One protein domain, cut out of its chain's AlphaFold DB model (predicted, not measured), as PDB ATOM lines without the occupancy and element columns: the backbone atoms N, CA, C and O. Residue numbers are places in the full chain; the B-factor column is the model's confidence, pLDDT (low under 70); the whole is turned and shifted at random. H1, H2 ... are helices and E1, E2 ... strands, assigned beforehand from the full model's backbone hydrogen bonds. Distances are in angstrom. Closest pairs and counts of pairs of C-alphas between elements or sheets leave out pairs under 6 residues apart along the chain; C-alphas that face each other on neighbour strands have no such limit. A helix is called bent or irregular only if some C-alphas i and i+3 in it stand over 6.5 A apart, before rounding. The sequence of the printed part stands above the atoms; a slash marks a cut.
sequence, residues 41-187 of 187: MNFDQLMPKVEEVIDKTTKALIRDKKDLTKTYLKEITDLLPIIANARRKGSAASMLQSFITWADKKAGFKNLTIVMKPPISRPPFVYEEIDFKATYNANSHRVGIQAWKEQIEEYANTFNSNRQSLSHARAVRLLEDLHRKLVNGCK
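What this domain is: This is residues 41 to 187 of the 187 residues of an uncharacterized protein of Trichoderma parareesei (UniProt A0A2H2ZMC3). This is a long, slender rod of helices with the long H2 as its spine: H5 packs beside the first half of H2, and H1 lies beyond H5, over part of its length. Near the middle of the rod's length H4 turns a corner into H5, and H4 reaches from there toward the other end, where the short H3 lies beside its first part, while a small two-strand hairpin, E1 and E2, sits beside the middle of H2. The printed part has 147 residues with five named helices and two named strands, in the order H1 H2 E1 E2 H3 H4 H5, and the class is mostly helix. The sheet, order E1 - E2, is antiparallel. The whole is loose, with a radius of gyration of the C-alphas of 21.0 A, and spans 72 by 27 by 18 A.

How they stand to each other: H1, residues 43 to 63, touches H5, residues 164 to 185, with its residues 43 to 51 alone; the closest C-alphas, of Phe 43 and Ala 171, are 7.1 A apart, and the two run the same way at a shallow tilt of 5 degrees. H2, residues 72 to 105, has a kink of 28 degrees near residue 79 and is only just irregular, with C-alphas 78 and 81 6.7 A apart. H1 and H2 are close but not clearly touching, the closest C-alphas being those of Thr 58 and Leu 73 at 7.8 A. H2 touches H5 with residues 77 to 88 alone, opposite ways at a shallow tilt of 13 degrees; the C-alphas of Ala 84 and Val 172 come closest, at 5.1 A. E1, residues 120 to 122, and E2, residues 125 to 127, form an antiparallel hairpin at 161 degrees, with N 120 and O 127 at 2.8 A and N 127 and O 120 at 3.1 A, within hydrogen-bond range. The closest C-alphas of H2 and E2 are those of Lys 89 and Tyr 127, 5.3 A apart. H3, residues 132 to 138, and H4, residues 146 to 161, form a helical hairpin and only just touch, with 3 pairs of C-alphas within 8 A, the closest those of Tyr 136 and Lys 149 at 6.7 A. H2 and H4 are near each other, with 12 pairs of C-alphas within 10 A. H4 and H5 are close but not clearly touching, with C-alphas of Phe 159 and Ser 165 at 7.7 A, at a steep tilt of 45 degrees. Every O i to N i+4 pair is within hydrogen-bond range in H3 and H5; the counts are 15 of 17 in H1, 28 of 30 in H2 and 11 of 12 in H4.

Where its parts are: H1 begins at C-alpha 43 (156.174, 218.246, 215.585) and is 30.0 A long. H2 is 48.4 A long and ends at C-alpha 105 (168.939, 218.900, 243.667). H4 measures 22.9 A, and H5, 31.3 A, ends at C-alpha 185 (162.924, 217.354, 193.049).

The domain as a whole: The C-alphas farthest apart, of Lys 65 and Val 143, are 71.7 A apart. The printed part has no cut, and the link from H2 to E1, residues 106 to 119, is long. The mean pLDDT of the printed part is 70.8; 63 residues are under 70, among them 41 to 54, 122 to 128 and 156 to 170.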
ATOM      1  N   MET A  41     149.653 221.661 218.326       45.06
ATOM      2  CA  MET A  41     150.274 220.797 217.315       45.06
ATOM      3  C   MET A  41     151.687 220.385 217.731       45.06
ATOM      4  O   MET A  41     152.559 221.235 217.902       45.06
ATOM      5  N   ASN A  42     151.930 219.080 217.885       50.59
ATOM      6  CA  ASN A  42     153.290 218.579 218.085       50.59
ATOM      7  C   ASN A  42     154.025 218.442 216.739       50.59
ATOM      8  O   ASN A  42     153.428 218.495 215.660       50.59
ATOM      9  N   PHE A  43     155.346 218.286 216.792       55.69
ATOM     10  CA  PHE A  43     156.174 218.246 215.585       55.69
ATOM     11  C   PHE A  43     155.814 217.069 214.663       55.69
ATOM     12  O   PHE A  43     155.805 217.220 213.442       55.69
ATOM     13  N   ASP A  44     155.439 215.932 215.253       54.84
ATOM     14  CA  ASP A  44     155.002 214.735 214.530       54.84
ATOM     15  C   ASP A  44     153.702 214.977 213.737       54.84
ATOM     16  O   ASP A  44     153.492 214.369 212.693       54.84
ATOM     17  N   GLN A  45     152.847 215.899 214.191       58.00
ATOM     18  CA  GLN A  45     151.626 216.325 213.496       58.00
ATOM     19  C   GLN A  45     151.871 217.458 212.490       58.00
ATOM     20  O   GLN A  45     151.164 217.558 211.484       58.00
ATOM     21  N   LEU A  46     152.846 218.327 212.760       58.97
ATOM     22  CA  LEU A  46     153.175 219.471 211.909       58.97
ATOM     23  C   LEU A  46     153.914 219.039 210.637       58.97
ATOM     24  O   LEU A  46     153.598 219.522 209.550       58.97
ATOM     25  N   MET A  47     154.873 218.120 210.752       65.12
ATOM     26  CA  MET A  47     155.728 217.733 209.625       65.12
ATOM     27  C   MET A  47     154.978 217.108 208.442       65.12
ATOM     28  O   MET A  47     155.246 217.530 207.318       65.12
ATOM     29  N   PRO A  48     154.001 216.199 208.635       64.19
ATOM     30  CA  PRO A  48     153.195 215.689 207.526       64.19
ATOM     31  C   PRO A  48     152.436 216.793 206.782       64.19
ATOM     32  O   PRO A  48     152.335 216.757 205.559       64.19
ATOM     33  N   LYS A  49     151.947 217.817 207.498       57.50
ATOM     34  CA  LYS A  49     151.268 218.970 206.883       57.50
ATOM     35  C   LYS A  49     152.236 219.844 206.092       57.50
ATOM     36  O   LYS A  49     151.891 220.320 205.015       57.50
ATOM     37  N   VAL A  50     153.444 220.054 206.615       63.69
ATOM     38  CA  VAL A  50     154.509 220.781 205.909       63.69
ATOM     39  C   VAL A  50     154.892 220.044 204.624       63.69
ATOM     40  O   VAL A  50     154.967 220.670 203.569       63.69
ATOM     41  N   GLU A  51     155.058 218.722 204.683       66.56
ATOM     42  CA  GLU A  51     155.343 217.891 203.509       66.56
ATOM     43  C   GLU A  51     154.205 217.943 202.475       66.56
ATOM     44  O   GLU A  51     154.463 218.140 201.289       66.56
ATOM     45  N   GLU A  52     152.944 217.869 202.914       67.19
ATOM     46  CA  GLU A  52     151.772 217.980 202.036       67.19
ATOM     47  C   GLU A  52     151.701 219.341 201.322       67.19
ATOM     48  O   GLU A  52     151.442 219.406 200.117       67.19
ATOM     49  N   VAL A  53     151.934 220.442 202.044       64.38
ATOM     50  CA  VAL A  53     151.952 221.793 201.458       64.38
ATOM     51  C   VAL A  53     153.085 221.923 200.445       64.38
ATOM     52  O   VAL A  53     152.874 222.469 199.363       64.38
ATOM     53  N   ILE A  54     154.266 221.390 200.755       68.50
ATOM     54  CA  ILE A  54     155.415 221.402 199.846       68.50
ATOM     55  C   ILE A  54     155.122 220.614 198.568       68.50
ATOM     56  O   ILE A  54     155.389 221.119 197.475       68.50
ATOM     57  N   ASP A  55     154.537 219.421 198.671       74.38
ATOM     58  CA  ASP A  55     154.168 218.604 197.510       74.38
ATOM     59  C   ASP A  55     153.121 219.313 196.631       74.38
ATOM     60  O   ASP A  55     153.292 219.430 195.413       74.38
ATOM     61  N   LYS A  56     152.076 219.889 197.243       69.81
ATOM     62  CA  LYS A  56     151.056 220.678 196.525       69.81
ATOM     63  C   LYS A  56     151.658 221.887 195.815       69.81
ATOM     64  O   LYS A  56     151.350 222.124 194.646       69.81
ATOM     65  N   THR A  57     152.522 222.634 196.496       67.12
ATOM     66  CA  THR A  57     153.192 223.805 195.926       67.12
ATOM     67  C   THR A  57     154.121 223.420 194.779       67.12
ATOM     68  O   THR A  57     154.078 224.049 193.723       67.12
ATOM     69  N   THR A  58     154.910 222.356 194.942       71.38
ATOM     70  CA  THR A  58     155.811 221.852 193.895       71.38
ATOM     71  C   THR A  58     155.019 221.477 192.643       71.38
ATOM     72  O   THR A  58     155.332 221.941 191.546       71.38
ATOM     73  N   LYS A  59     153.921 220.726 192.803       80.00
ATOM     74  CA  LYS A  59     153.017 220.365 191.699       80.00
ATOM     75  C   LYS A  59     152.411 221.589 191.011       80.00
ATOM     76  O   LYS A  59     152.339 221.615 189.782       80.00
ATOM     77  N   ALA A  60     151.996 222.601 191.773       72.62
ATOM     78  CA  ALA A  60     151.447 223.837 191.217       72.62
ATOM     79  C   ALA A  60     152.492 224.614 190.398       72.62
ATOM     80  O   ALA A  60     152.208 225.014 189.273       72.62
ATOM     81  N   LEU A  61     153.716 224.761 190.909       77.94
ATOM     82  CA  LEU A  61     154.797 225.461 190.210       77.94
ATOM     83  C   LEU A  61     155.236 224.736 188.927       77.94
ATOM     84  O   LEU A  61     155.462 225.394 187.911       77.94
ATOM     85  N   ILE A  62     155.295 223.398 188.947       81.56
ATOM     86  CA  ILE A  62     155.565 222.580 187.751       81.56
ATOM     87  C   ILE A  62     154.458 222.768 186.710       81.56
ATOM     88  O   ILE A  62     154.751 223.017 185.538       81.56
ATOM     89  N   ARG A  63     153.184 222.691 187.125       85.38
ATOM     90  CA  ARG A  63     152.030 222.933 186.242       85.38
ATOM     91  C   ARG A  63     152.108 224.314 185.589       85.38
ATOM     92  O   ARG A  63     151.821 224.448 184.402       85.38
ATOM     93  N   ASP A  64     152.553 225.312 186.344       82.38
ATOM     94  CA  ASP A  64     152.682 226.696 185.894       82.38
ATOM     95  C   ASP A  64     154.017 226.967 185.153       82.38
ATOM     96  O   ASP A  64     154.326 228.117 184.828       82.38
ATOM     97  N   LYS A  65     154.811 225.918 184.863       84.06
ATOM     98  CA  LYS A  65     156.116 225.955 184.169       84.06
ATOM     99  C   LYS A  65     157.123 226.931 184.795       84.06
ATOM    100  O   LYS A  65     157.907 227.569 184.089       84.06
ATOM    101  N   LYS A  66     157.089 227.083 186.119       77.50
ATOM    102  CA  LYS A  66     158.026 227.934 186.863       77.50
ATOM    103  C   LYS A  66     159.330 227.185 187.138       77.50
ATOM    104  O   LYS A  66     159.319 226.008 187.477       77.50
ATOM    105  N   ASP A  67     160.447 227.899 187.027       75.56
ATOM    106  CA  ASP A  67     161.773 227.410 187.417       75.56
ATOM    107  C   ASP A  67     161.859 227.334 188.946       75.56
ATOM    108  O   ASP A  67     161.980 228.361 189.618       75.56
ATOM    109  N   LEU A  68     161.780 226.118 189.493       68.44
ATOM    110  CA  LEU A  68     161.751 225.859 190.935       68.44
ATOM    111  C   LEU A  68     162.981 226.430 191.657       68.44
ATOM    112  O   LEU A  68     162.862 226.878 192.799       68.44
ATOM    113  N   THR A  69     164.128 226.511 190.976       68.06
ATOM    114  CA  THR A  69     165.392 227.000 191.549       68.06
ATOM    115  C   THR A  69     165.406 228.508 191.804       68.06
ATOM    116  O   THR A  69     166.240 228.992 192.564       68.06
ATOM    117  N   LYS A  70     164.466 229.255 191.211       68.25
ATOM    118  CA  LYS A  70     164.322 230.716 191.363       68.25
ATOM    119  C   LYS A  70     163.106 231.115 192.195       68.25
ATOM    120  O   LYS A  70     162.700 232.274 192.182       68.25
ATOM    121  N   THR A  71     162.488 230.156 192.877       68.25
ATOM    122  CA  THR A  71     161.307 230.392 193.712       68.25
ATOM    123  C   THR A  71     161.652 230.346 195.194       68.25
ATOM    124  O   THR A  71     162.689 229.816 195.593       68.25
ATOM    125  N   TYR A  72     160.713 230.808 196.019       67.81
ATOM    126  CA  TYR A  72     160.728 230.640 197.474       67.81
ATOM    127  C   TYR A  72     160.887 229.171 197.918       67.81
ATOM    128  O   TYR A  72     161.279 228.914 199.051       67.81
ATOM    129  N   LEU A  73     160.633 228.191 197.038       70.94
ATOM    130  CA  LEU A  73     160.865 226.773 197.321       70.94
ATOM    131  C   LEU A  73     162.354 226.479 197.566       70.94
ATOM    132  O   LEU A  73     162.684 225.684 198.446       70.94
ATOM    133  N   LYS A  74     163.258 227.157 196.844       69.56
ATOM    134  CA  LYS A  74     164.702 227.055 197.079       69.56
ATOM    135  C   LYS A  74     165.087 227.632 198.441       69.56
ATOM    136  O   LYS A  74     165.828 226.992 199.178       69.56
ATOM    137  N   GLU A  75     164.548 228.794 198.798       66.88
ATOM    138  CA  GLU A  75     164.801 229.419 200.103       66.88
ATOM    139  C   GLU A  75     164.308 228.533 201.256       66.88
ATOM    140  O   GLU A  75     165.031 228.316 202.225       66.88
ATOM    141  N   ILE A  76     163.114 227.939 201.124       71.69
ATOM    142  CA  ILE A  76     162.587 226.962 202.088       71.69
ATOM    143  C   ILE A  76     163.512 225.746 202.184       71.69
ATOM    144  O   ILE A  76     163.807 225.294 203.287       71.69
ATOM    145  N   THR A  77     163.993 225.237 201.048       75.38
ATOM    146  CA  THR A  77     164.928 224.106 201.002       75.38
ATOM    147  C   THR A  77     166.205 224.428 201.780       75.38
ATOM    148  O   THR A  77     166.568 223.683 202.687       75.38
ATOM    149  N   ASP A  78     166.830 225.575 201.506       71.62
ATOM    150  CA  ASP A  78     168.089 225.993 202.135       71.62
ATOM    151  C   ASP A  78     167.945 226.232 203.659       71.62
ATOM    152  O   ASP A  78     168.919 226.111 204.409       71.62
ATOM    153  N   LEU A  79     166.731 226.514 204.154       70.06
ATOM    154  CA  LEU A  79     166.442 226.684 205.585       70.06
ATOM    155  C   LEU A  79     166.328 225.360 206.359       70.06
ATOM    156  O   LEU A  79     166.584 225.342 207.566       70.06
ATOM    157  N   LEU A  80     165.969 224.243 205.718       78.81
ATOM    158  CA  LEU A  80     165.721 222.972 206.419       78.81
ATOM    159  C   LEU A  80     166.947 222.440 207.193       78.81
ATOM    160  O   LEU A  80     166.789 222.089 208.368       78.81
ATOM    161  N   PRO A  81     168.176 222.444 206.634       66.94
ATOM    162  CA  PRO A  81     169.377 222.071 207.385       66.94
ATOM    163  C   PRO A  81     169.676 223.029 208.546       66.94
ATOM    164  O   PRO A  81     170.137 222.599 209.605       66.94
ATOM    165  N   ILE A  82     169.383 224.323 208.379       63.12
ATOM    166  CA  ILE A  82     169.571 225.340 209.424       63.12
ATOM    167  C   ILE A  82     168.629 225.054 210.596       63.12
ATOM    168  O   ILE A  82     169.065 225.061 211.746       63.12
ATOM    169  N   ILE A  83     167.364 224.727 210.323       67.06
ATOM    170  CA  ILE A  83     166.375 224.360 211.347       67.06
ATOM    171  C   ILE A  83     166.795 223.068 212.064       67.06
ATOM    172  O   ILE A  83     166.745 223.000 213.295       67.06
ATOM    173  N   ALA A  84     167.275 222.062 211.325       70.69
ATOM    174  CA  ALA A  84     167.796 220.824 211.906       70.69
ATOM    175  C   ALA A  84     168.983 221.094 212.855       70.69
ATOM    176  O   ALA A  84     169.027 220.576 213.974       70.69
ATOM    177  N   ASN A  85     169.912 221.967 212.457       63.91
ATOM    178  CA  ASN A  85     171.069 222.343 213.272       63.91
ATOM    179  C   ASN A  85     170.696 223.223 214.474       63.91
ATOM    180  O   ASN A  85     171.229 223.024 215.568       63.91
ATOM    181  N   ALA A  86     169.738 224.140 214.321       61.38
ATOM    182  CA  ALA A  86     169.195 224.923 215.428       61.38
ATOM    183  C   ALA A  86     168.562 224.011 216.490       61.38
ATOM    184  O   ALA A  86     168.793 224.193 217.688       61.38
ATOM    185  N   ARG A  87     167.830 222.973 216.056       71.62
ATOM    186  CA  ARG A  87     167.236 221.973 216.952       71.62
ATOM    187  C   ARG A  87     168.304 221.199 217.724       71.62
ATOM    188  O   ARG A  87     168.147 221.011 218.929       71.62
ATOM    189  N   ARG A  88     169.398 220.791 217.068       69.00
ATOM    190  CA  ARG A  88     170.556 220.146 217.720       69.00
ATOM    191  C   ARG A  88     171.159 221.041 218.808       69.00
ATOM    192  O   ARG A  88     171.286 220.604 219.949       69.00
ATOM    193  N   LYS A  89     171.431 222.314 218.489       63.50
ATOM    194  CA  LYS A  89     171.974 223.298 219.443       63.50
ATOM    195  C   LYS A  89     171.048 223.524 220.642       63.50
ATOM    196  O   LYS A  89     171.505 223.500 221.782       63.50
ATOM    197  N   GLY A  90     169.755 223.742 220.395       62.50
ATOM    198  CA  GLY A  90     168.768 223.950 221.459       62.50
ATOM    199  C   GLY A  90     168.643 222.740 222.389       62.50
ATOM    200  O   GLY A  90     168.587 222.898 223.606       62.50
ATOM    201  N   SER A  91     168.681 221.532 221.819       68.62
ATOM    202  CA  SER A  91     168.655 220.270 222.569       68.62
ATOM    203  C   SER A  91     169.865 220.134 223.503       68.62
ATOM    204  O   SER A  91     169.705 219.878 224.696       68.62
ATOM    205  N   ALA A  92     171.071 220.407 222.993       67.25
ATOM    206  CA  ALA A  92     172.305 220.364 223.777       67.25
ATOM    207  C   ALA A  92     172.288 221.344 224.967       67.25
ATOM    208  O   ALA A  92     172.589 220.961 226.099       67.25
ATOM    209  N   ALA A  93     171.858 222.591 224.740       65.94
ATOM    210  CA  ALA A  93     171.751 223.599 225.797       65.94
ATOM    211  C   ALA A  93     170.724 223.215 226.881       65.94
ATOM    212  O   ALA A  93     170.978 223.385 228.076       65.94
ATOM    213  N   SER A  94     169.576 222.656 226.482       70.06
ATOM    214  CA  SER A  94     168.539 222.215 227.420       70.06
ATOM    215  C   SER A  94     169.000 221.043 228.289       70.06
ATOM    216  O   SER A  94     168.686 221.013 229.481       70.06
ATOM    217  N   MET A  95     169.734 220.080 227.720       71.12
ATOM    218  CA  MET A  95     170.282 218.952 228.480       71.12
ATOM    219  C   MET A  95     171.285 219.428 229.528       71.12
ATOM    220  O   MET A  95     171.204 219.011 230.681       71.12
ATOM    221  N   LEU A  96     172.180 220.345 229.150       75.00
ATOM    222  CA  LEU A  96     173.129 220.950 230.081       75.00
ATOM    223  C   LEU A  96     172.408 221.585 231.273       75.00
ATOM    224  O   LEU A  96     172.712 221.269 232.423       75.00
ATOM    225  N   GLN A  97     171.392 222.406 231.009       75.81
ATOM    226  CA  GLN A  97     170.622 223.049 232.071       75.81
ATOM    227  C   GLN A  97     169.859 222.042 232.945       75.81
ATOM    228  O   GLN A  97     169.790 222.204 234.167       75.81
ATOM    229  N   SER A  98     169.288 220.995 232.341       76.56
ATOM    230  CA  SER A  98     168.587 219.926 233.062       76.56
ATOM    231  C   SER A  98     169.538 219.140 233.961       76.56
ATOM    232  O   SER A  98     169.219 218.905 235.126       76.56
ATOM    233  N   PHE A  99     170.725 218.799 233.460       77.31
ATOM    234  CA  PHE A  99     171.738 218.081 234.220       77.31
ATOM    235  C   PHE A  99     172.260 218.917 235.390       77.31
ATOM    236  O   PHE A  99     172.314 218.412 236.508       77.31
ATOM    237  N   ILE A 100     172.543 220.207 235.170       81.31
ATOM    238  CA  ILE A 100     172.893 221.154 236.244       81.31
ATOM    239  C   ILE A 100     171.792 221.172 237.310       81.31
ATOM    240  O   ILE A 100     172.059 220.983 238.492       81.31
ATOM    241  N   THR A 101     170.533 221.313 236.889       81.88
ATOM    242  CA  THR A 101     169.382 221.370 237.804       81.88
ATOM    243  C   THR A 101     169.194 220.068 238.586       81.88
ATOM    244  O   THR A 101     168.835 220.092 239.763       81.88
ATOM    245  N   TRP A 102     169.387 218.921 237.936       82.81
ATOM    246  CA  TRP A 102     169.331 217.608 238.572       82.81
ATOM    247  C   TRP A 102     170.457 217.447 239.597       82.81
ATOM    248  O   TRP A 102     170.185 217.055 240.732       82.81
ATOM    249  N   ALA A 103     171.684 217.818 239.226       80.50
ATOM    250  CA  ALA A 103     172.856 217.749 240.090       80.50
ATOM    251  C   ALA A 103     172.694 218.653 241.322       80.50
ATOM    252  O   ALA A 103     172.882 218.208 242.450       80.50
ATOM    253  N   ASP A 104     172.214 219.883 241.145       82.25
ATOM    254  CA  ASP A 104     171.989 220.816 242.254       82.25
ATOM    255  C   ASP A 104     170.934 220.330 243.260       82.25
ATOM    256  O   ASP A 104     170.977 220.697 244.437       82.25
ATOM    257  N   LYS A 105     169.991 219.487 242.820       82.31
ATOM    258  CA  LYS A 105     168.939 218.900 243.667       82.31
ATOM    259  C   LYS A 105     169.376 217.627 244.391       82.31
ATOM    260  O   LYS A 105     168.662 217.171 245.287       82.31
ATOM    261  N   LYS A 106     170.509 217.028 244.023       77.19
ATOM    262  CA  LYS A 106     171.007 215.787 244.625       77.19
ATOM    263  C   LYS A 106     172.050 216.108 245.696       77.19
ATOM    264  O   LYS A 106     173.038 216.799 245.453       77.19
ATOM    265  N   ALA A 107     171.839 215.595 246.909       65.69
ATOM    266  CA  ALA A 107     172.783 215.775 248.010       65.69
ATOM    267  C   ALA A 107     174.173 215.236 247.619       65.69
ATOM    268  O   ALA A 107     174.299 214.090 247.199       65.69
ATOM    269  N   GLY A 108     175.203 216.080 247.723       68.75
ATOM    270  CA  GLY A 108     176.576 215.782 247.290       68.75
ATOM    271  C   GLY A 108     176.929 216.279 245.880       68.75
ATOM    272  O   GLY A 108     178.089 216.593 245.628       68.75
ATOM    273  N   PHE A 109     175.945 216.471 244.998       72.62
ATOM    274  CA  PHE A 109     176.153 216.808 243.581       72.62
ATOM    275  C   PHE A 109     176.098 218.315 243.294       72.62
ATOM    276  O   PHE A 109     176.133 218.740 242.147       72.62
ATOM    277  N   LYS A 110     176.055 219.164 244.319       75.06
ATOM    278  CA  LYS A 110     176.086 220.618 244.126       75.06
ATOM    279  C   LYS A 110     177.451 221.073 243.592       75.06
ATOM    280  O   LYS A 110     178.488 220.594 244.063       75.06
ATOM    281  N   ASN A 111     177.465 222.035 242.667       77.38
ATOM    282  CA  ASN A 111     178.686 222.610 242.078       77.38
ATOM    283  C   ASN A 111     179.589 221.566 241.388       77.38
ATOM    284  O   ASN A 111     180.790 221.514 241.667       77.38
ATOM    285  N   LEU A 112     179.029 220.685 240.552       80.38
ATOM    286  CA  LEU A 112     179.840 219.738 239.776       80.38
ATOM    287  C   LEU A 112     180.764 220.458 238.805       80.38
ATOM    288  O   LEU A 112     180.365 221.417 238.148       80.38
ATOM    289  N   THR A 113     181.968 219.915 238.636       86.31
ATOM    290  CA  THR A 113     182.767 220.236 237.452       86.31
ATOM    291  C   THR A 113     182.179 219.477 236.271       86.31
ATOM    292  O   THR A 113     182.338 218.261 236.191       86.31
ATOM    293  N   ILE A 114     181.468 220.173 235.388       82.69
ATOM    294  CA  ILE A 114     180.905 219.588 234.168       82.69
ATOM    295  C   ILE A 114     181.951 219.702 233.067       82.69
ATOM    296  O   ILE A 114     182.419 220.798 232.763       82.69
ATOM    297  N   VAL A 115     182.326 218.567 232.485       84.00
ATOM    298  CA  VAL A 115     183.279 218.513 231.377       84.00
ATOM    299  C   VAL A 115     182.504 218.366 230.077       84.00
ATOM    300  O   VAL A 115     181.674 217.465 229.943       84.00
ATOM    301  N   MET A 116     182.787 219.248 229.123       80.19
ATOM    302  CA  MET A 116     182.202 219.213 227.785       80.19
ATOM    303  C   MET A 116     183.124 218.459 226.819       80.19
ATOM    304  O   MET A 116     184.349 218.515 226.940       80.19
ATOM    305  N   LYS A 117     182.543 217.759 225.843       79.94
ATOM    306  CA  LYS A 117     183.260 217.222 224.679       79.94
ATOM    307  C   LYS A 117     183.747 218.365 223.772       79.94
ATOM    308  O   LYS A 117     183.213 219.470 223.860       79.94
ATOM    309  N   PRO A 118     184.693 218.099 222.847       79.81
ATOM    310  CA  PRO A 118     185.050 219.060 221.809       79.81
ATOM    311  C   PRO A 118     183.819 219.575 221.038       79.81
ATOM    312  O   PRO A 118     182.895 218.793 220.785       79.81
ATOM    313  N   PRO A 119     183.805 220.858 220.639       71.75
ATOM    314  CA  PRO A 119     182.665 221.473 219.974       71.75
ATOM    315  C   PRO A 119     182.367 220.837 218.618       71.75
ATOM    316  O   PRO A 119     183.260 220.543 217.824       71.75
ATOM    317  N   ILE A 120     181.077 220.686 218.334       67.75
ATOM    318  CA  ILE A 120     180.554 220.139 217.087       67.75
ATOM    319  C   ILE A 120     180.127 221.310 216.201       67.75
ATOM    320  O   ILE A 120     179.220 222.074 216.545       67.75
ATOM    321  N   SER A 121     180.780 221.447 215.045       70.50
ATOM    322  CA  SER A 121     180.475 222.497 214.070       70.50
ATOM    323  C   SER A 121     179.442 222.023 213.049       70.50
ATOM    324  O   SER A 121     179.653 221.052 212.317       70.50
ATOM    325  N   ARG A 122     178.306 222.719 213.000       64.44
ATOM    326  CA  ARG A 122     177.203 222.499 212.058       64.44
ATOM    327  C   ARG A 122     176.658 223.859 211.613       64.44
ATOM    328  O   ARG A 122     175.734 224.369 212.251       64.44
ATOM    329  N   PRO A 123     177.211 224.467 210.546       49.84
ATOM    330  CA  PRO A 123     176.866 225.826 210.142       49.84
ATOM    331  C   PRO A 123     175.348 226.098 210.110       49.84
ATOM    332  O   PRO A 123     174.582 225.233 209.670       49.84
ATOM    333  N   PRO A 124     174.892 227.272 210.591       49.94
ATOM    334  CA  PRO A 124     175.663 228.367 211.207       49.94
ATOM    335  C   PRO A 124     175.963 228.162 212.708       49.94
ATOM    336  O   PRO A 124     176.379 229.093 213.396       49.94
ATOM    337  N   PHE A 125     175.711 226.973 213.251       51.94
ATOM    338  CA  PHE A 125     175.744 226.711 214.682       51.94
ATOM    339  C   PHE A 125     176.977 225.914 215.114       51.94
ATOM    340  O   PHE A 125     177.491 225.053 214.403       51.94
ATOM    341  N   VAL A 126     177.412 226.180 216.341       62.03
ATOM    342  CA  VAL A 126     178.359 225.353 217.086       62.03
ATOM    343  C   VAL A 126     177.681 224.992 218.400       62.03
ATOM    344  O   VAL A 126     177.016 225.843 219.006       62.03
ATOM    345  N   TYR A 127     177.782 223.730 218.800       60.16
ATOM    346  CA  TYR A 127     177.242 223.241 220.064       60.16
ATOM    347  C   TYR A 127     178.165 222.193 220.680       60.16
ATOM    348  O   TYR A 127     178.989 221.592 219.997       60.16
ATOM    349  N   GLU A 128     178.023 221.999 221.984       66.94
ATOM    350  CA  GLU A 128     178.858 221.116 222.794       66.94
ATOM    351  C   GLU A 128     177.977 220.155 223.581       66.94
ATOM    352  O   GLU A 128     176.819 220.449 223.880       66.94
ATOM    353  N   GLU A 129     178.537 219.007 223.938       71.44
ATOM    354  CA  GLU A 129     177.842 217.975 224.703       71.44
ATOM    355  C   GLU A 129     178.556 217.688 226.009       71.44
ATOM    356  O   GLU A 129     179.771 217.849 226.099       71.44
ATOM    357  N   ILE A 130     177.822 217.183 226.995       74.00
ATOM    358  CA  ILE A 130     178.426 216.713 228.238       74.00
ATOM    359  C   ILE A 130     179.235 215.444 227.945       74.00
ATOM    360  O   ILE A 130     178.728 214.467 227.386       74.00
ATOM    361  N   ASP A 131     180.492 215.429 228.373       80.00
ATOM    362  CA  ASP A 131     181.255 214.199 228.516       80.00
ATOM    363  C   ASP A 131     180.982 213.631 229.911       80.00
ATOM    364  O   ASP A 131     181.625 214.011 230.891       80.00
ATOM    365  N   PHE A 132     179.998 212.738 230.028       77.38
ATOM    366  CA  PHE A 132     179.619 212.155 231.320       77.38
ATOM    367  C   PHE A 132     180.755 211.365 231.971       77.38
ATOM    368  O   PHE A 132     180.894 211.379 233.194       77.38
ATOM    369  N   LYS A 133     181.614 210.728 231.167       79.38
ATOM    370  CA  LYS A 133     182.761 209.971 231.670       79.38
ATOM    371  C   LYS A 133     183.835 210.912 232.205       79.38
ATOM    372  O   LYS A 133     184.328 210.709 233.313       79.38
ATOM    373  N   ALA A 134     184.191 211.948 231.451       82.75
ATOM    374  CA  ALA A 134     185.158 212.938 231.908       82.75
ATOM    375  C   ALA A 134     184.609 213.768 233.078       82.75
ATOM    376  O   ALA A 134     185.350 214.056 234.011       82.75
ATOM    377  N   THR A 135     183.307 214.063 233.087       82.19
ATOM    378  CA  THR A 135     182.604 214.701 234.210       82.19
ATOM    379  C   THR A 135     182.691 213.835 235.465       82.19
ATOM    380  O   THR A 135     183.071 214.333 236.522       82.19
ATOM    381  N   TYR A 136     182.426 212.530 235.368       83.44
ATOM    382  CA  TYR A 136     182.608 211.605 236.489       83.44
ATOM    383  C   TYR A 136     184.054 211.620 237.010       83.44
ATOM    384  O   TYR A 136     184.288 211.831 238.201       83.44
ATOM    385  N   ASN A 137     185.028 211.480 236.108       85.06
ATOM    386  CA  ASN A 137     186.447 211.460 236.460       85.06
ATOM    387  C   ASN A 137     186.916 212.777 237.099       85.06
ATOM    388  O   ASN A 137     187.654 212.752 238.077       85.06
ATOM    389  N   ALA A 138     186.466 213.930 236.598       87.38
ATOM    390  CA  ALA A 138     186.840 215.242 237.132       87.38
ATOM    391  C   ALA A 138     186.365 215.455 238.578       87.38
ATOM    392  O   ALA A 138     186.973 216.210 239.337       87.38
ATOM    393  N   ASN A 139     185.299 214.765 238.984       85.31
ATOM    394  CA  ASN A 139     184.743 214.864 240.331       85.31
ATOM    395  C   ASN A 139     185.135 213.675 241.223       85.31
ATOM    396  O   ASN A 139     184.633 213.578 242.341       85.31
ATOM    397  N   SER A 140     186.058 212.804 240.788       84.12
ATOM    398  CA  SER A 140     186.338 211.522 241.453       84.12
ATOM    399  C   SER A 140     186.873 211.621 242.884       84.12
ATOM    400  O   SER A 140     186.862 210.646 243.627       84.12
ATOM    401  N   HIS A 141     187.334 212.807 243.273       82.50
ATOM    402  CA  HIS A 141     187.843 213.132 244.602       82.50
ATOM    403  C   HIS A 141     186.734 213.373 245.644       82.50
ATOM    404  O   HIS A 141     187.034 213.545 246.825       82.50
ATOM    405  N   ARG A 142     185.460 213.439 245.238       80.88
ATOM    406  CA  ARG A 142     184.344 213.733 246.145       80.88
ATOM    407  C   ARG A 142     183.884 212.500 246.922       80.88
ATOM    408  O   ARG A 142     183.830 211.388 246.406       80.88
ATOM    409  N   VAL A 143     183.501 212.710 248.179       76.88
ATOM    410  CA  VAL A 143     182.971 211.648 249.047       76.88
ATOM    411  C   VAL A 143     181.644 211.123 248.481       76.88
ATOM    412  O   VAL A 143     180.755 211.908 248.157       76.88
ATOM    413  N   GLY A 144     181.505 209.797 248.371       70.44
ATOM    414  CA  GLY A 144     180.293 209.142 247.855       70.44
ATOM    415  C   GLY A 144     180.248 208.947 246.332       70.44
ATOM    416  O   GLY A 144     179.201 208.579 245.806       70.44
ATOM    417  N   ILE A 145     181.368 209.150 245.628       68.44
ATOM    418  CA  ILE A 145     181.467 209.109 244.160       68.44
ATOM    419  C   ILE A 145     181.031 207.784 243.509       68.44
ATOM    420  O   ILE A 145     180.560 207.782 242.376       68.44
ATOM    421  N   GLN A 146     181.127 206.637 244.180       71.38
ATOM    422  CA  GLN A 146     180.669 205.367 243.599       71.38
ATOM    423  C   GLN A 146     179.168 205.399 243.275       71.38
ATOM    424  O   GLN A 146     178.784 205.005 242.176       71.38
ATOM    425  N   ALA A 147     178.351 205.994 244.150       72.94
ATOM    426  CA  ALA A 147     176.926 206.204 243.894       72.94
ATOM    427  C   ALA A 147     176.667 207.221 242.766       72.94
ATOM    428  O   ALA A 147     175.561 207.301 242.242       72.94
ATOM    429  N   TRP A 148     177.672 208.010 242.372       76.38
ATOM    430  CA  TRP A 148     177.535 208.998 241.303       76.38
ATOM    431  C   TRP A 148     177.621 208.386 239.926       76.38
ATOM    432  O   TRP A 148     176.952 208.874 239.023       76.38
ATOM    433  N   LYS A 149     178.440 207.345 239.753       74.31
ATOM    434  CA  LYS A 149     178.559 206.674 238.461       74.31
ATOM    435  C   LYS A 149     177.200 206.120 238.049       74.31
ATOM    436  O   LYS A 149     176.691 206.478 236.996       74.31
ATOM    437  N   GLU A 150     176.595 205.356 238.951       77.06
ATOM    438  CA  GLU A 150     175.276 204.757 238.757       77.06
ATOM    439  C   GLU A 150     174.195 205.823 238.570       77.06
ATOM    440  O   GLU A 150     173.384 205.698 237.667       77.06
ATOM    441  N   GLN A 151     174.209 206.916 239.342       75.38
ATOM    442  CA  GLN A 151     173.203 207.979 239.212       75.38
ATOM    443  C   GLN A 151     173.348 208.824 237.939       75.38
ATOM    444  O   GLN A 151     172.345 209.279 237.391       75.38
ATOM    445  N   ILE A 152     174.572 209.055 237.457       73.06
ATOM    446  CA  ILE A 152     174.816 209.731 236.175       73.06
ATOM    447  C   ILE A 152     174.410 208.813 235.013       73.06
ATOM    448  O   ILE A 152     173.770 209.274 234.069       73.06
ATOM    449  N   GLU A 153     174.736 207.521 235.096       71.81
ATOM    450  CA  GLU A 153     174.309 206.508 234.125       71.81
ATOM    451  C   GLU A 153     172.780 206.348 234.129       71.81
ATOM    452  O   GLU A 153     172.161 206.335 233.069       71.81
ATOM    453  N   GLU A 154     172.143 206.328 235.299       73.38
ATOM    454  CA  GLU A 154     170.687 206.308 235.453       73.38
ATOM    455  C   GLU A 154     170.049 207.588 234.910       73.38
ATOM    456  O   GLU A 154     169.019 207.505 234.246       73.38
ATOM    457  N   TYR A 155     170.647 208.764 235.124       72.06
ATOM    458  CA  TYR A 155     170.166 210.007 234.523       72.06
ATOM    459  C   TYR A 155     170.222 209.935 232.994       72.06
ATOM    460  O   TYR A 155     169.222 210.229 232.341       72.06
ATOM    461  N   ALA A 156     171.347 209.493 232.422       66.12
ATOM    462  CA  ALA A 156     171.496 209.325 230.978       66.12
ATOM    463  C   ALA A 156     170.474 208.319 230.414       66.12
ATOM    464  O   ALA A 156     169.774 208.621 229.446       66.12
ATOM    465  N   ASN A 157     170.303 207.175 231.081       63.59
ATOM    466  CA  ASN A 157     169.344 206.139 230.697       63.59
ATOM    467  C   ASN A 157     167.885 206.606 230.847       63.59
ATOM    468  O   ASN A 157     167.062 206.373 229.964       63.59
ATOM    469  N   THR A 158     167.540 207.294 231.939       63.66
ATOM    470  CA  THR A 158     166.193 207.849 232.185       63.66
ATOM    471  C   THR A 158     165.845 208.907 231.143       63.66
ATOM    472  O   THR A 158     164.734 208.961 230.618       63.66
ATOM    473  N   PHE A 159     166.815 209.750 230.803       59.38
ATOM    474  CA  PHE A 159     166.643 210.781 229.796       59.38
ATOM    475  C   PHE A 159     166.417 210.189 228.393       59.38
ATOM    476  O   PHE A 159     165.532 210.651 227.671       59.38
ATOM    477  N   ASN A 160     167.120 209.105 228.048       52.72
ATOM    478  CA  ASN A 160     166.936 208.390 226.782       52.72
ATOM    479  C   ASN A 160     165.621 207.593 226.716       52.72
ATOM    480  O   ASN A 160     164.897 207.651 225.717       52.72
ATOM    481  N   SER A 161     165.264 206.901 227.798       49.59
ATOM    482  CA  SER A 161     164.058 206.061 227.894       49.59
ATOM    483  C   SER A 161     162.741 206.847 227.918       49.59
ATOM    484  O   SER A 161     161.704 206.311 227.526       49.59
ATOM    485  N   ASN A 162     162.768 208.144 228.235       57.22
ATOM    486  CA  ASN A 162     161.602 209.036 228.148       57.22
ATOM    487  C   ASN A 162     161.135 209.344 226.704       57.22
ATOM    488  O   ASN A 162     160.321 210.244 226.501       57.22
ATOM    489  N   ARG A 163     161.628 208.624 225.681       53.19
ATOM    490  CA  ARG A 163     161.288 208.763 224.242       53.19
ATOM    491  C   ARG A 163     161.579 210.141 223.623       53.19
ATOM    492  O   ARG A 163     161.338 210.341 222.431       53.19
ATOM    493  N   GLN A 164     162.144 211.073 224.385       54.62
ATOM    494  CA  GLN A 164     162.475 212.426 223.935       54.62
ATOM    495  C   GLN A 164     163.641 212.415 222.934       54.62
ATOM    496  O   GLN A 164     163.597 213.143 221.939       54.62
ATOM    497  N   SER A 165     164.638 211.544 223.137       57.38
ATOM    498  CA  SER A 165     165.775 211.377 222.218       57.38
ATOM    499  C   SER A 165     165.316 210.836 220.858       57.38
ATOM    500  O   SER A 165     165.765 211.301 219.811       57.38
ATOM    501  N   LEU A 166     164.340 209.920 220.861       60.72
ATOM    502  CA  LEU A 166     163.766 209.338 219.647       60.72
ATOM    503  C   LEU A 166     162.934 210.355 218.851       60.72
ATOM    504  O   LEU A 166     163.093 210.448 217.636       60.72
ATOM    505  N   SER A 167     162.072 211.135 219.512       62.34
ATOM    506  CA  SER A 167     161.298 212.200 218.852       62.34
ATOM    507  C   SER A 167     162.214 213.278 218.254       62.34
ATOM    508  O   SER A 167     162.040 213.688 217.105       62.34
ATOM    509  N   HIS A 168     163.262 213.686 218.982       67.00
ATOM    510  CA  HIS A 168     164.269 214.614 218.468       67.00
ATOM    511  C   HIS A 168     164.984 214.062 217.227       67.00
ATOM    512  O   HIS A 168     165.040 214.748 216.204       67.00
ATOM    513  N   ALA A 169     165.488 212.828 217.301       66.00
ATOM    514  CA  ALA A 169     166.187 212.182 216.195       66.00
ATOM    515  C   ALA A 169     165.286 212.040 214.957       66.00
ATOM    516  O   ALA A 169     165.698 212.395 213.853       66.00
ATOM    517  N   ARG A 170     164.031 211.607 215.144       69.31
ATOM    518  CA  ARG A 170     163.032 211.520 214.068       69.31
ATOM    519  C   ARG A 170     162.784 212.866 213.409       69.31
ATOM    520  O   ARG A 170     162.764 212.950 212.191       69.31
ATOM    521  N   ALA A 171     162.628 213.919 214.193       71.19
ATOM    522  CA  ALA A 171     162.343 215.237 213.660       71.19
ATOM    523  C   ALA A 171     163.509 215.854 212.878       71.19
ATOM    524  O   ALA A 171     163.299 216.436 211.816       71.19
ATOM    525  N   VAL A 172     164.737 215.721 213.388       73.12
ATOM    526  CA  VAL A 172     165.949 216.126 212.663       73.12
ATOM    527  C   VAL A 172     166.038 215.379 211.334       73.12
ATOM    528  O   VAL A 172     166.251 215.994 210.294       73.12
ATOM    529  N   ARG A 173     165.783 214.069 211.361       73.56
ATOM    530  CA  ARG A 173     165.784 213.221 210.173       73.56
ATOM    531  C   ARG A 173     164.686 213.590 209.177       73.56
ATOM    532  O   ARG A 173     164.973 213.680 207.995       73.56
ATOM    533  N   LEU A 174     163.465 213.878 209.630       73.25
ATOM    534  CA  LEU A 174     162.378 214.347 208.761       73.25
ATOM    535  C   LEU A 174     162.749 215.645 208.035       73.25
ATOM    536  O   LEU A 174     162.461 215.787 206.849       73.25
ATOM    537  N   LEU A 175     163.414 216.580 208.721       76.62
ATOM    538  CA  LEU A 175     163.908 217.814 208.103       76.62
ATOM    539  C   LEU A 175     164.999 217.531 207.059       76.62
ATOM    540  O   LEU A 175     164.996 218.134 205.988       76.62
ATOM    541  N   GLU A 176     165.904 216.593 207.342       77.88
ATOM    542  CA  GLU A 176     166.955 216.170 206.408       77.88
ATOM    543  C   GLU A 176     166.396 215.395 205.203       77.88
ATOM    544  O   GLU A 176     166.825 215.621 204.072       77.88
ATOM    545  N   ASP A 177     165.399 214.537 205.411       77.25
ATOM    546  CA  ASP A 177     164.681 213.804 204.364       77.25
ATOM    547  C   ASP A 177     163.927 214.755 203.445       77.25
ATOM    548  O   ASP A 177     164.022 214.647 202.222       77.25
ATOM    549  N   LEU A 178     163.215 215.718 204.029       76.88
ATOM    550  CA  LEU A 178     162.512 216.752 203.285       76.88
ATOM    551  C   LEU A 178     163.488 217.607 202.470       76.88
ATOM    552  O   LEU A 178     163.241 217.860 201.293       76.88
ATOM    553  N   HIS A 179     164.632 217.977 203.053       82.06
ATOM    554  CA  HIS A 179     165.695 218.673 202.332       82.06
ATOM    555  C   HIS A 179     166.204 217.844 201.146       82.06
ATOM    556  O   HIS A 179     166.258 218.348 200.027       82.06
ATOM    557  N   ARG A 180     166.512 216.553 201.349       80.94
ATOM    558  CA  ARG A 180     166.949 215.651 200.267       80.94
ATOM    559  C   ARG A 180     165.904 215.530 199.160       80.94
ATOM    560  O   ARG A 180     166.260 215.610 197.986       80.94
ATOM    561  N   LYS A 181     164.627 215.359 199.519       76.31
ATOM    562  CA  LYS A 181     163.507 215.296 198.566       76.31
ATOM    563  C   LYS A 181     163.421 216.569 197.731       76.31
ATOM    564  O   LYS A 181     163.339 216.479 196.512       76.31
ATOM    565  N   LEU A 182     163.496 217.733 198.370       74.88
ATOM    566  CA  LEU A 182     163.426 219.020 197.687       74.88
ATOM    567  C   LEU A 182     164.636 219.277 196.787       74.88
ATOM    568  O   LEU A 182     164.457 219.668 195.640       74.88
ATOM    569  N   VAL A 183     165.855 218.987 197.250       77.94
ATOM    570  CA  VAL A 183     167.071 219.107 196.429       77.94
ATOM    571  C   VAL A 183     167.009 218.191 195.204       77.94
ATOM    572  O   VAL A 183     167.418 218.597 194.119       77.94
ATOM    573  N   ASN A 184     166.491 216.970 195.354       74.62
ATOM    574  CA  ASN A 184     166.355 216.031 194.240       74.62
ATOM    575  C   ASN A 184     165.184 216.370 193.306       74.62
ATOM    576  O   ASN A 184     165.296 216.127 192.112       74.62
ATOM    577  N   GLY A 185     164.089 216.926 193.829       62.09
ATOM    578  CA  GLY A 185     162.924 217.354 193.049       62.09
ATOM    579  C   GLY A 185     163.071 218.726 192.379       62.09
ATOM    580  O   GLY A 185     162.274 219.056 191.509       62.09
ATOM    581  N   CYS A 186     164.074 219.520 192.772       51.12
ATOM    582  CA  CYS A 186     164.438 220.793 192.137       51.12
ATOM    583  C   CYS A 186     165.545 220.660 191.071       51.12
ATOM    584  O   CYS A 186     166.040 221.686 190.601       51.12
ATOM    585  N   LYS A 187     165.964 219.435 190.730       49.31
ATOM    586  CA  LYS A 187     166.805 219.140 189.557       49.31
ATOM    587  C   LYS A 187     165.931 218.890 188.336       49.31
ATOM    588  O   LYS A 187     166.364 219.305 187.242       49.31
TER     589      LYS A 187